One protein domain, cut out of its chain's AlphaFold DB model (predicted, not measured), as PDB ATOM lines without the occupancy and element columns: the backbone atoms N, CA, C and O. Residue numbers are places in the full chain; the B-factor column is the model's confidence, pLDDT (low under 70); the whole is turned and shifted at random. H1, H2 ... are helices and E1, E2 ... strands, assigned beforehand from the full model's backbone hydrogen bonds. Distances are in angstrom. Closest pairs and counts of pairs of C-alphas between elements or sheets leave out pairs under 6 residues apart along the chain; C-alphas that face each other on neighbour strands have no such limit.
ATOM      1  N   ALA A 160     -40.854  89.719  20.292       92.56
ATOM      2  CA  ALA A 160     -40.018  90.458  19.361       92.56
ATOM      3  C   ALA A 160     -39.411  91.689  20.051       92.56
ATOM      4  O   ALA A 160     -40.083  92.390  20.818       92.56
ATOM      5  N   CYS A 161     -38.143  91.971  19.770       94.50
ATOM      6  CA  CYS A 161     -37.483  93.214  20.152       94.50
ATOM      7  C   CYS A 161     -36.619  93.704  18.991       94.50
ATOM      8  O   CYS A 161     -35.927  92.921  18.353       94.50
ATOM      9  N   ILE A 162     -36.660  95.009  18.725       94.38
ATOM     10  CA  ILE A 162     -35.815  95.642  17.714       94.38
ATOM     11  C   ILE A 162     -35.095  96.817  18.368       94.38
ATOM     12  O   ILE A 162     -35.725  97.814  18.748       94.38
ATOM     13  N   ALA A 163     -33.781  96.679  18.516       94.00
ATOM     14  CA  ALA A 163     -32.888  97.651  19.123       94.00
ATOM     15  C   ALA A 163     -32.157  98.433  18.027       94.00
ATOM     16  O   ALA A 163     -31.331  97.884  17.300       94.00
ATOM     17  N   SER A 164     -32.475  99.721  17.898       92.44
ATOM     18  CA  SER A 164     -31.815 100.589  16.921       92.44
ATOM     19  C   SER A 164     -30.363 100.856  17.317       92.44
ATOM     20  O   SER A 164     -30.081 101.160  18.474       92.44
ATOM     21  N   MET A 165     -29.461 100.772  16.341       90.94
ATOM     22  CA  MET A 165     -28.031 101.072  16.470       90.94
ATOM     23  C   MET A 165     -27.604 102.255  15.585       90.94
ATOM     24  O   MET A 165     -26.451 102.670  15.620       90.94
ATOM     25  N   GLY A 166     -28.524 102.825  14.799       85.25
ATOM     26  CA  GLY A 166     -28.274 103.992  13.957       85.25
ATOM     27  C   GLY A 166     -29.571 104.637  13.465       85.25
ATOM     28  O   GLY A 166     -30.577 103.962  13.273       85.25
ATOM     29  N   HIS A 167     -29.556 105.955  13.251       76.94
ATOM     30  CA  HIS A 167     -30.753 106.749  12.916       76.94
ATOM     31  C   HIS A 167     -30.908 107.037  11.404       76.94
ATOM     32  O   HIS A 167     -31.814 107.748  10.976       76.94
ATOM     33  N   SER A 168     -30.013 106.528  10.555       83.38
ATOM     34  CA  SER A 168     -30.077 106.823   9.119       83.38
ATOM     35  C   SER A 168     -31.171 106.015   8.416       83.38
ATOM     36  O   SER A 168     -31.384 104.844   8.702       83.38
ATOM     37  N   ILE A 169     -31.836 106.644   7.449       83.06
ATOM     38  CA  ILE A 169     -32.821 105.995   6.572       83.06
ATOM     39  C   ILE A 169     -32.124 105.050   5.582       83.06
ATOM     40  O   ILE A 169     -32.638 103.986   5.257       83.06
ATOM     41  N   TRP A 170     -30.941 105.442   5.111       88.19
ATOM     42  CA  TRP A 170     -30.210 104.732   4.059       88.19
ATOM     43  C   TRP A 170     -29.182 103.757   4.623       88.19
ATOM     44  O   TRP A 170     -29.014 102.667   4.098       88.19
ATOM     45  N   ASN A 171     -28.538 104.146   5.724       88.06
ATOM     46  CA  ASN A 171     -27.439 103.403   6.346       88.06
ATOM     47  C   ASN A 171     -27.731 103.124   7.829       88.06
ATOM     48  O   ASN A 171     -26.826 103.109   8.661       88.06
ATOM     49  N   GLY A 172     -29.012 103.030   8.189       89.19
ATOM     50  CA  GLY A 172     -29.430 102.636   9.529       89.19
ATOM     51  C   GLY A 172     -29.096 101.175   9.801       89.19
ATOM     52  O   GLY A 172     -28.910 100.378   8.885       89.19
ATOM     53  N   SER A 173     -29.048 100.818  11.076       93.12
ATOM     54  CA  SER A 173     -28.917  99.428  11.498       93.12
ATOM     55  C   SER A 173     -29.713  99.218  12.774       93.12
ATOM     56  O   SER A 173     -29.789 100.114  13.619       93.12
ATOM     57  N   ALA A 174     -30.322  98.048  12.906       95.44
ATOM     58  CA  ALA A 174     -30.928  97.604  14.146       95.44
ATOM     59  C   ALA A 174     -30.679  96.111  14.339       95.44
ATOM     60  O   ALA A 174     -30.626  95.358  13.367       95.44
ATOM     61  N   ALA A 175     -30.551  95.707  15.599       95.94
ATOM     62  CA  ALA A 175     -30.591  94.312  15.994       95.94
ATOM     63  C   ALA A 175     -32.050  93.918  16.232       95.94
ATOM     64  O   ALA A 175     -32.716  94.490  17.100       95.94
ATOM     65  N   SER A 176     -32.540  92.961  15.457       95.00
ATOM     66  CA  SER A 176     -33.870  92.377  15.581       95.00
ATOM     67  C   SER A 176     -33.735  90.999  16.205       95.00
ATOM     68  O   SER A 176     -32.928  90.196  15.754       95.00
ATOM     69  N   ILE A 177     -34.521  90.727  17.239       95.00
ATOM     70  CA  ILE A 177     -34.591  89.418  17.877       95.00
ATOM     71  C   ILE A 177     -36.046  88.985  17.987       95.00
ATOM     72  O   ILE A 177     -36.895  89.754  18.449       95.00
ATOM     73  N   VAL A 178     -36.312  87.746  17.594       94.44
ATOM     74  CA  VAL A 178     -37.580  87.052  17.802       94.44
ATOM     75  C   VAL A 178     -37.298  85.791  18.605       94.44
ATOM     76  O   VAL A 178     -36.303  85.107  18.380       94.44
ATOM     77  N   MET A 179     -38.135  85.515  19.598       94.31
ATOM     78  CA  MET A 179     -38.038  84.323  20.434       94.31
ATOM     79  C   MET A 179     -39.419  83.741  20.683       94.31
ATOM     80  O   MET A 179     -40.360  84.484  20.972       94.31
ATOM     81  N   MET A 180     -39.506  82.416  20.669       94.25
ATOM     82  CA  MET A 180     -40.741  81.683  20.907       94.25
ATOM     83  C   MET A 180     -40.474  80.469  21.809       94.25
ATOM     84  O   MET A 180     -39.631  79.638  21.471       94.25
ATOM     85  N   PRO A 181     -41.175  80.314  22.943       95.25
ATOM     86  CA  PRO A 181     -41.937  81.324  23.682       95.25
ATOM     87  C   PRO A 181     -41.059  82.304  24.479       95.25
ATOM     88  O   PRO A 181     -39.839  82.130  24.616       95.25
ATOM     89  N   VAL A 182     -41.690  83.331  25.068       94.69
ATOM     90  CA  VAL A 182     -41.020  84.259  25.998       94.69
ATOM     91  C   VAL A 182     -40.479  83.514  27.217       94.69
ATOM     92  O   VAL A 182     -39.283  83.609  27.530       94.69
ATOM     93  N   ALA A 183     -41.357  82.778  27.901       95.19
ATOM     94  CA  ALA A 183     -41.021  81.949  29.045       95.19
ATOM     95  C   ALA A 183     -40.744  80.519  28.608       95.19
ATOM     96  O   ALA A 183     -41.556  79.928  27.912       95.19
ATOM     97  N   ARG A 184     -39.604  79.960  29.024       93.88
ATOM     98  CA  ARG A 184     -39.181  78.637  28.559       93.88
ATOM     99  C   ARG A 184     -40.190  77.555  28.932       93.88
ATOM    100  O   ARG A 184     -40.609  77.476  30.084       93.88
ATOM    101  N   ASP A 185     -40.476  76.693  27.969       95.44
ATOM    102  CA  ASP A 185     -41.313  75.511  28.127       95.44
ATOM    103  C   ASP A 185     -40.493  74.268  27.768       95.44
ATOM    104  O   ASP A 185     -40.352  73.910  26.601       95.44
ATOM    105  N   TYR A 186     -39.904  73.638  28.786       94.75
ATOM    106  CA  TYR A 186     -39.119  72.409  28.630       94.75
ATOM    107  C   TYR A 186     -39.987  71.150  28.500       94.75
ATOM    108  O   TYR A 186     -39.462  70.093  28.163       94.75
ATOM    109  N   GLU A 187     -41.295  71.239  28.757       95.06
ATOM    110  CA  GLU A 187     -42.216  70.122  28.520       95.06
ATOM    111  C   GLU A 187     -42.532  70.028  27.025       95.06
ATOM    112  O   GLU A 187     -42.528  68.937  26.457       95.06
ATOM    113  N   ARG A 188     -42.722  71.179  26.368       95.31
ATOM    114  CA  ARG A 188     -42.949  71.269  24.920       95.31
ATOM    115  C   ARG A 188     -41.664  71.275  24.090       95.31
ATOM    116  O   ARG A 188     -41.646  70.681  23.016       95.31
ATOM    117  N   TYR A 189     -40.601  71.922  24.571       96.12
ATOM    118  CA  TYR A 189     -39.313  72.049  23.877       96.12
ATOM    119  C   TYR A 189     -38.162  71.527  24.763       96.12
ATOM    120  O   TYR A 189     -37.472  72.321  25.410       96.12
ATOM    121  N   PRO A 190     -37.918  70.203  24.812       94.25
ATOM    122  CA  PRO A 190     -37.069  69.586  25.839       94.25
ATOM    123  C   PRO A 190     -35.611  70.054  25.883       94.25
ATOM    124  O   PRO A 190     -35.009  70.083  26.951       94.25
ATOM    125  N   GLU A 191     -35.031  70.426  24.743       93.81
ATOM    126  CA  GLU A 191     -33.603  70.753  24.661       93.81
ATOM    127  C   GLU A 191     -33.310  72.193  25.111       93.81
ATOM    128  O   GLU A 191     -32.457  72.437  25.967       93.81
ATOM    129  N   TYR A 192     -34.067  73.161  24.587       93.50
ATOM    130  CA  TYR A 192     -33.788  74.590  24.780       93.50
ATOM    131  C   TYR A 192     -34.874  75.340  25.558       93.50
ATOM    132  O   TYR A 192     -34.681  76.502  25.936       93.50
ATOM    133  N   GLY A 193     -36.023  74.705  25.799       94.31
ATOM    134  CA  GLY A 193     -37.225  75.360  26.311       94.31
ATOM    135  C   GLY A 193     -37.840  76.352  25.318       94.31
ATOM    136  O   GLY A 193     -38.670  77.170  25.713       94.31
ATOM    137  N   ARG A 194     -37.386  76.332  24.057       95.38
ATOM    138  CA  ARG A 194     -37.804  77.214  22.967       95.38
ATOM    139  C   ARG A 194     -37.852  76.479  21.642       95.38
ATOM    140  O   ARG A 194     -37.082  75.546  21.429       95.38
ATOM    141  N   ASP A 195     -38.718  76.971  20.772       96.19
ATOM    142  CA  ASP A 195     -38.732  76.623  19.362       96.19
ATOM    143  C   ASP A 195     -37.591  77.377  18.671       96.19
ATOM    144  O   ASP A 195     -37.672  78.591  18.471       96.19
ATOM    145  N   ILE A 196     -36.489  76.682  18.390       95.19
ATOM    146  CA  ILE A 196     -35.298  77.299  17.799       95.19
ATOM    147  C   ILE A 196     -35.554  77.732  16.354       95.19
ATOM    148  O   ILE A 196     -35.027  78.767  15.957       95.19
ATOM    149  N   ASP A 197     -36.415  77.029  15.616       94.38
ATOM    150  CA  ASP A 197     -36.752  77.389  14.234       94.38
ATOM    151  C   ASP A 197     -37.550  78.705  14.172       94.38
ATOM    152  O   ASP A 197     -37.510  79.419  13.172       94.38
ATOM    153  N   ALA A 198     -38.233  79.060  15.265       93.62
ATOM    154  CA  ALA A 198     -38.921  80.338  15.447       93.62
ATOM    155  C   ALA A 198     -38.100  81.384  16.237       93.62
ATOM    156  O   ALA A 198     -38.608  82.468  16.543       93.62
ATOM    157  N   CYS A 199     -36.850  81.077  16.603       95.19
ATOM    158  CA  CYS A 199     -35.941  82.009  17.265       95.19
ATOM    159  C   CYS A 199     -34.907  82.543  16.272       95.19
ATOM    160  O   CYS A 199     -34.011  81.822  15.844       95.19
ATOM    161  N   GLU A 200     -34.963  83.839  15.986       95.25
ATOM    162  CA  GLU A 200     -34.070  84.481  15.024       95.25
ATOM    163  C   GLU A 200     -33.421  85.723  15.633       95.25
ATOM    164  O   GLU A 200     -34.034  86.453  16.419       95.25
ATOM    165  N   LEU A 201     -32.165  85.965  15.263       94.75
ATOM    166  CA  LEU A 201     -31.467  87.211  15.531       94.75
ATOM    167  C   LEU A 201     -30.804  87.686  14.243       94.75
ATOM    168  O   LEU A 201     -29.946  86.996  13.700       94.75
ATOM    169  N   ASP A 202     -31.177  88.882  13.806       95.00
ATOM    170  CA  ASP A 202     -30.623  89.522  12.619       95.00
ATOM    171  C   ASP A 202     -30.167  90.947  12.939       95.00
ATOM    172  O   ASP A 202     -30.708  91.625  13.820       95.00
ATOM    173  N   VAL A 203     -29.148  91.413  12.223       94.69
ATOM    174  CA  VAL A 203     -28.602  92.759  12.350       94.69
ATOM    175  C   VAL A 203     -28.490  93.382  10.973       94.69
ATOM    176  O   VAL A 203     -27.689  92.960  10.144       94.69
ATOM    177  N   GLY A 204     -29.218  94.474  10.758       94.06
ATOM    178  CA  GLY A 204     -29.097  95.191   9.500       94.06
ATOM    179  C   GLY A 204     -30.089  96.321   9.304       94.06
ATOM    180  O   GLY A 204     -30.848  96.713  10.196       94.06
ATOM    181  N   LEU A 205     -30.071  96.846   8.080       94.25
ATOM    182  CA  LEU A 205     -30.929  97.940   7.638       94.25
ATOM    183  C   LEU A 205     -32.415  97.555   7.660       94.25
ATOM    184  O   LEU A 205     -33.258  98.391   7.982       94.25
ATOM    185  N   ALA A 206     -32.734  96.286   7.377       92.88
ATOM    186  CA  ALA A 206     -34.102  95.772   7.423       92.88
ATOM    187  C   ALA A 206     -34.734  95.990   8.805       92.88
ATOM    188  O   ALA A 206     -35.812  96.574   8.902       92.88
ATOM    189  N   GLY A 207     -34.023  95.646   9.886       93.31
ATOM    190  CA  GLY A 207     -34.478  95.906  11.252       93.31
ATOM    191  C   GLY A 207     -34.731  97.394  11.528       93.31
ATOM    192  O   GLY A 207     -35.724  97.744  12.167       93.31
ATOM    193  N   ALA A 208     -33.877  98.287  11.017       93.94
ATOM    194  CA  ALA A 208     -34.035  99.731  11.207       93.94
ATOM    195  C   ALA A 208     -35.321 100.259  10.547       93.94
ATOM    196  O   ALA A 208     -36.080 101.012  11.167       93.94
ATOM    197  N   TRP A 209     -35.610  99.813   9.323       94.19
ATOM    198  CA  TRP A 209     -36.863 100.136   8.641       94.19
ATOM    199  C   TRP A 209     -38.072  99.526   9.337       94.19
ATOM    200  O   TRP A 209     -39.048 100.236   9.572       94.19
ATOM    201  N   THR A 210     -38.001  98.255   9.735       93.31
ATOM    202  CA  THR A 210     -39.076  97.585  10.476       93.31
ATOM    203  C   THR A 210     -39.400  98.328  11.765       93.31
ATOM    204  O   THR A 210     -40.565  98.625  12.025       93.31
ATOM    205  N   LYS A 211     -38.388  98.737  12.540       93.62
ATOM    206  CA  LYS A 211     -38.584  99.547  13.750       93.62
ATOM    207  C   LYS A 211     -39.332 100.845  13.455       93.62
ATOM    208  O   LYS A 211     -40.234 101.204  14.212       93.62
ATOM    209  N   ARG A 212     -38.963 101.542  12.377       92.31
ATOM    210  CA  ARG A 212     -39.615 102.790  11.969       92.31
ATOM    211  C   ARG A 212     -41.057 102.555  11.528       92.31
ATOM    212  O   ARG A 212     -41.941 103.254  12.004       92.31
ATOM    213  N   MET A 213     -41.309 101.559  10.681       93.50
ATOM    214  CA  MET A 213     -42.662 101.216  10.232       93.50
ATOM    215  C   MET A 213     -43.570 100.861  11.410       93.50
ATOM    216  O   MET A 213     -44.670 101.394  11.512       93.50
ATOM    217  N   LEU A 214     -43.085 100.033  12.341       94.00
ATOM    218  CA  LEU A 214     -43.825  99.678  13.553       94.00
ATOM    219  C   LEU A 214     -44.089 100.895  14.446       94.00
ATOM    220  O   LEU A 214     -45.170 100.999  15.018       94.00
ATOM    221  N   HIS A 215     -43.136 101.825  14.558       94.06
ATOM    222  CA  HIS A 215     -43.337 103.068  15.302       94.06
ATOM    223  C   HIS A 215     -44.468 103.911  14.698       94.06
ATOM    224  O   HIS A 215     -45.396 104.285  15.412       94.06
ATOM    225  N   GLU A 216     -44.426 104.163  13.389       95.00
ATOM    226  CA  GLU A 216     -45.450 104.958  12.700       95.00
ATOM    227  C   GLU A 216     -46.821 104.270  12.747       95.00
ATOM    228  O   GLU A 216     -47.826 104.912  13.053       95.00
ATOM    229  N   ALA A 217     -46.869 102.952  12.519       95.31
ATOM    230  CA  ALA A 217     -48.096 102.164  12.590       95.31
ATOM    231  C   ALA A 217     -48.704 102.183  14.000       95.31
ATOM    232  O   ALA A 217     -49.910 102.391  14.150       95.31
ATOM    233  N   PHE A 218     -47.875 102.037  15.039       95.25
ATOM    234  CA  PHE A 218     -48.319 102.135  16.426       95.25
ATOM    235  C   PHE A 218     -48.886 103.524  16.735       95.25
ATOM    236  O   PHE A 218     -49.984 103.624  17.278       95.25
ATOM    237  N   MET A 219     -48.189 104.599  16.350       96.44
ATOM    238  CA  MET A 219     -48.668 105.969  16.567       96.44
ATOM    239  C   MET A 219     -49.964 106.253  15.799       96.44
ATOM    240  O   MET A 219     -50.874 106.876  16.343       96.44
ATOM    241  N   TRP A 220     -50.085 105.755  14.567       97.12
ATOM    242  CA  TRP A 220     -51.307 105.859  13.768       97.12
ATOM    243  C   TRP A 220     -52.489 105.163  14.444       97.12
ATOM    244  O   TRP A 220     -53.582 105.734  14.530       97.12
ATOM    245  N   LYS A 221     -52.249 103.951  14.961       95.69
ATOM    246  CA  LYS A 221     -53.240 103.151  15.682       95.69
ATOM    247  C   LYS A 221     -53.658 103.818  16.990       95.69
ATOM    248  O   LYS A 221     -54.850 103.960  17.241       95.69
ATOM    249  N   LEU A 222     -52.695 104.314  17.765       94.31
ATOM    250  CA  LEU A 222     -52.932 105.021  19.025       94.31
ATOM    251  C   LEU A 222     -53.751 106.306  18.835       94.31
ATOM    252  O   LEU A 222     -54.579 106.645  19.673       94.31
ATOM    253  N   GLN A 223     -53.540 107.014  17.725       96.75
ATOM    254  CA  GLN A 223     -54.284 108.227  17.373       96.75
ATOM    255  C   GLN A 223     -55.665 107.943  16.758       96.75
ATOM    256  O   GLN A 223     -56.348 108.889  16.369       96.75
ATOM    257  N   ALA A 224     -56.067 106.669  16.630       96.31
ATOM    258  CA  ALA A 224     -57.324 106.237  16.015       96.31
ATOM    259  C   ALA A 224     -57.573 106.851  14.621       96.31
ATOM    260  O   ALA A 224     -58.707 107.140  14.231       96.31
ATOM    261  N   LYS A 225     -56.502 107.065  13.849       97.00
ATOM    262  CA  LYS A 225     -56.586 107.644  12.503       97.00
ATOM    263  C   LYS A 225     -57.299 106.699  11.525       97.00
ATOM    264  O   LYS A 225     -57.337 105.493  11.766       97.00
ATOM    265  N   PRO A 226     -57.846 107.196  10.399       97.56
ATOM    266  CA  PRO A 226     -58.578 106.360   9.447       97.56
ATOM    267  C   PRO A 226     -57.838 105.063   9.089       97.56
ATOM    268  O   PRO A 226     -56.632 105.070   8.841       97.56
ATOM    269  N   GLY A 227     -58.569 103.945   9.109       95.31
ATOM    270  CA  GLY A 227     -58.030 102.612   8.830       95.31
ATOM    271  C   GLY A 227     -57.231 101.957   9.962       95.31
ATOM    272  O   GLY A 227     -56.745 100.847   9.765       95.31
ATOM    273  N   TRP A 228     -57.119 102.575  11.147       94.50
ATOM    274  CA  TRP A 228     -56.344 102.031  12.275       94.50
ATOM    275  C   TRP A 228     -56.709 100.591  12.656       94.50
ATOM    276  O   TRP A 228     -55.830  99.817  13.025       94.50
ATOM    277  N   ALA A 229     -57.987 100.219  12.546       92.25
ATOM    278  CA  ALA A 229     -58.475  98.888  12.901       92.25
ATOM    279  C   ALA A 229     -57.947  97.781  11.970       92.25
ATOM    280  O   ALA A 229     -57.968  96.613  12.343       92.25
ATOM    281  N   MET A 230     -57.464  98.139  10.774       93.00
ATOM    282  CA  MET A 230     -56.844  97.197   9.836       93.00
ATOM    283  C   MET A 230     -55.362  96.954  10.137       93.00
ATOM    284  O   MET A 230     -54.785  96.012   9.603       93.00
ATOM    285  N   ILE A 231     -54.730  97.798  10.962       91.56
ATOM    286  CA  ILE A 231     -53.334  97.610  11.359       91.56
ATOM    287  C   ILE A 231     -53.297  96.440  12.351       91.56
ATOM    288  O   ILE A 231     -53.893  96.558  13.436       91.56
TER     289      ILE A 231
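AT A GLANCE: This is residues 160 to 231 of the 233 residues of the protein "NAD(P)/FAD-dependent oxidoreductase" of Candidatus Eremiobacteraeota bacterium (UniProt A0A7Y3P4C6). A small sheet of three strands and one long helix make an open V: H1 begins at the end of E3, crosses one end of the sheet with residues 205 to 214 and runs on past it as one leg. The sheet is the other leg, lengthened by the long looped link of residues 180 to 199, while residues 222 to 227 stick out at the far end of H1. The printed part has 72 residues, in the order E1, E2, E3, H1; the sheet is antiparallel, E1 - E2 - E3. The class is mixed, helices and strands, with under half of the residues in named elements. The whole is loose, with a radius of gyration of the C-alphas of 15.8 A, and flat, spanning 44 by 32 by 14 A.

HOW THE PARTS SIT: E1, residues 160 to 164, and E2, residues 174 to 179, form an antiparallel hairpin at 167 degrees, with N 163 and O 175 2.8 A apart, within hydrogen-bond range. E3, residues 200 to 204, forms a hairpin with E2 at 172 degrees, with N 176 and O 202 2.8 A apart, within hydrogen-bond range. The three are a meander, each strand the antiparallel neighbour of the one before. H1, residues 205 to 222, is on one face of this sheet, two layers, at a height over the sheet of 10.2 A. It lies over E1 and E2 and runs across the strands, at 71 degrees to E1 on the local plane. The closest C-alphas of E2 and H1 are those of Ala 174 and Ala 208, 4.8 A apart. In H1 every O i to N i+4 pair is within hydrogen-bond range.

IN THESE COORDINATES: E1 begins at C-alpha 160 (-40.018, 90.458, 19.361) and is 13.3 A long. E2 measures 16.3 A and E3 13.0 A. H1, 25.8 A long, ends at C-alpha 222 (-52.932, 105.021, 19.025).

THE WHOLE: The C-alphas farthest apart are those of Glu 191 and Pro 226, 46.1 A. The link from E2 to E3 is long, with 20 residues. The printed part has no cut, and no printed residue is under 70 in the model's pLDDT.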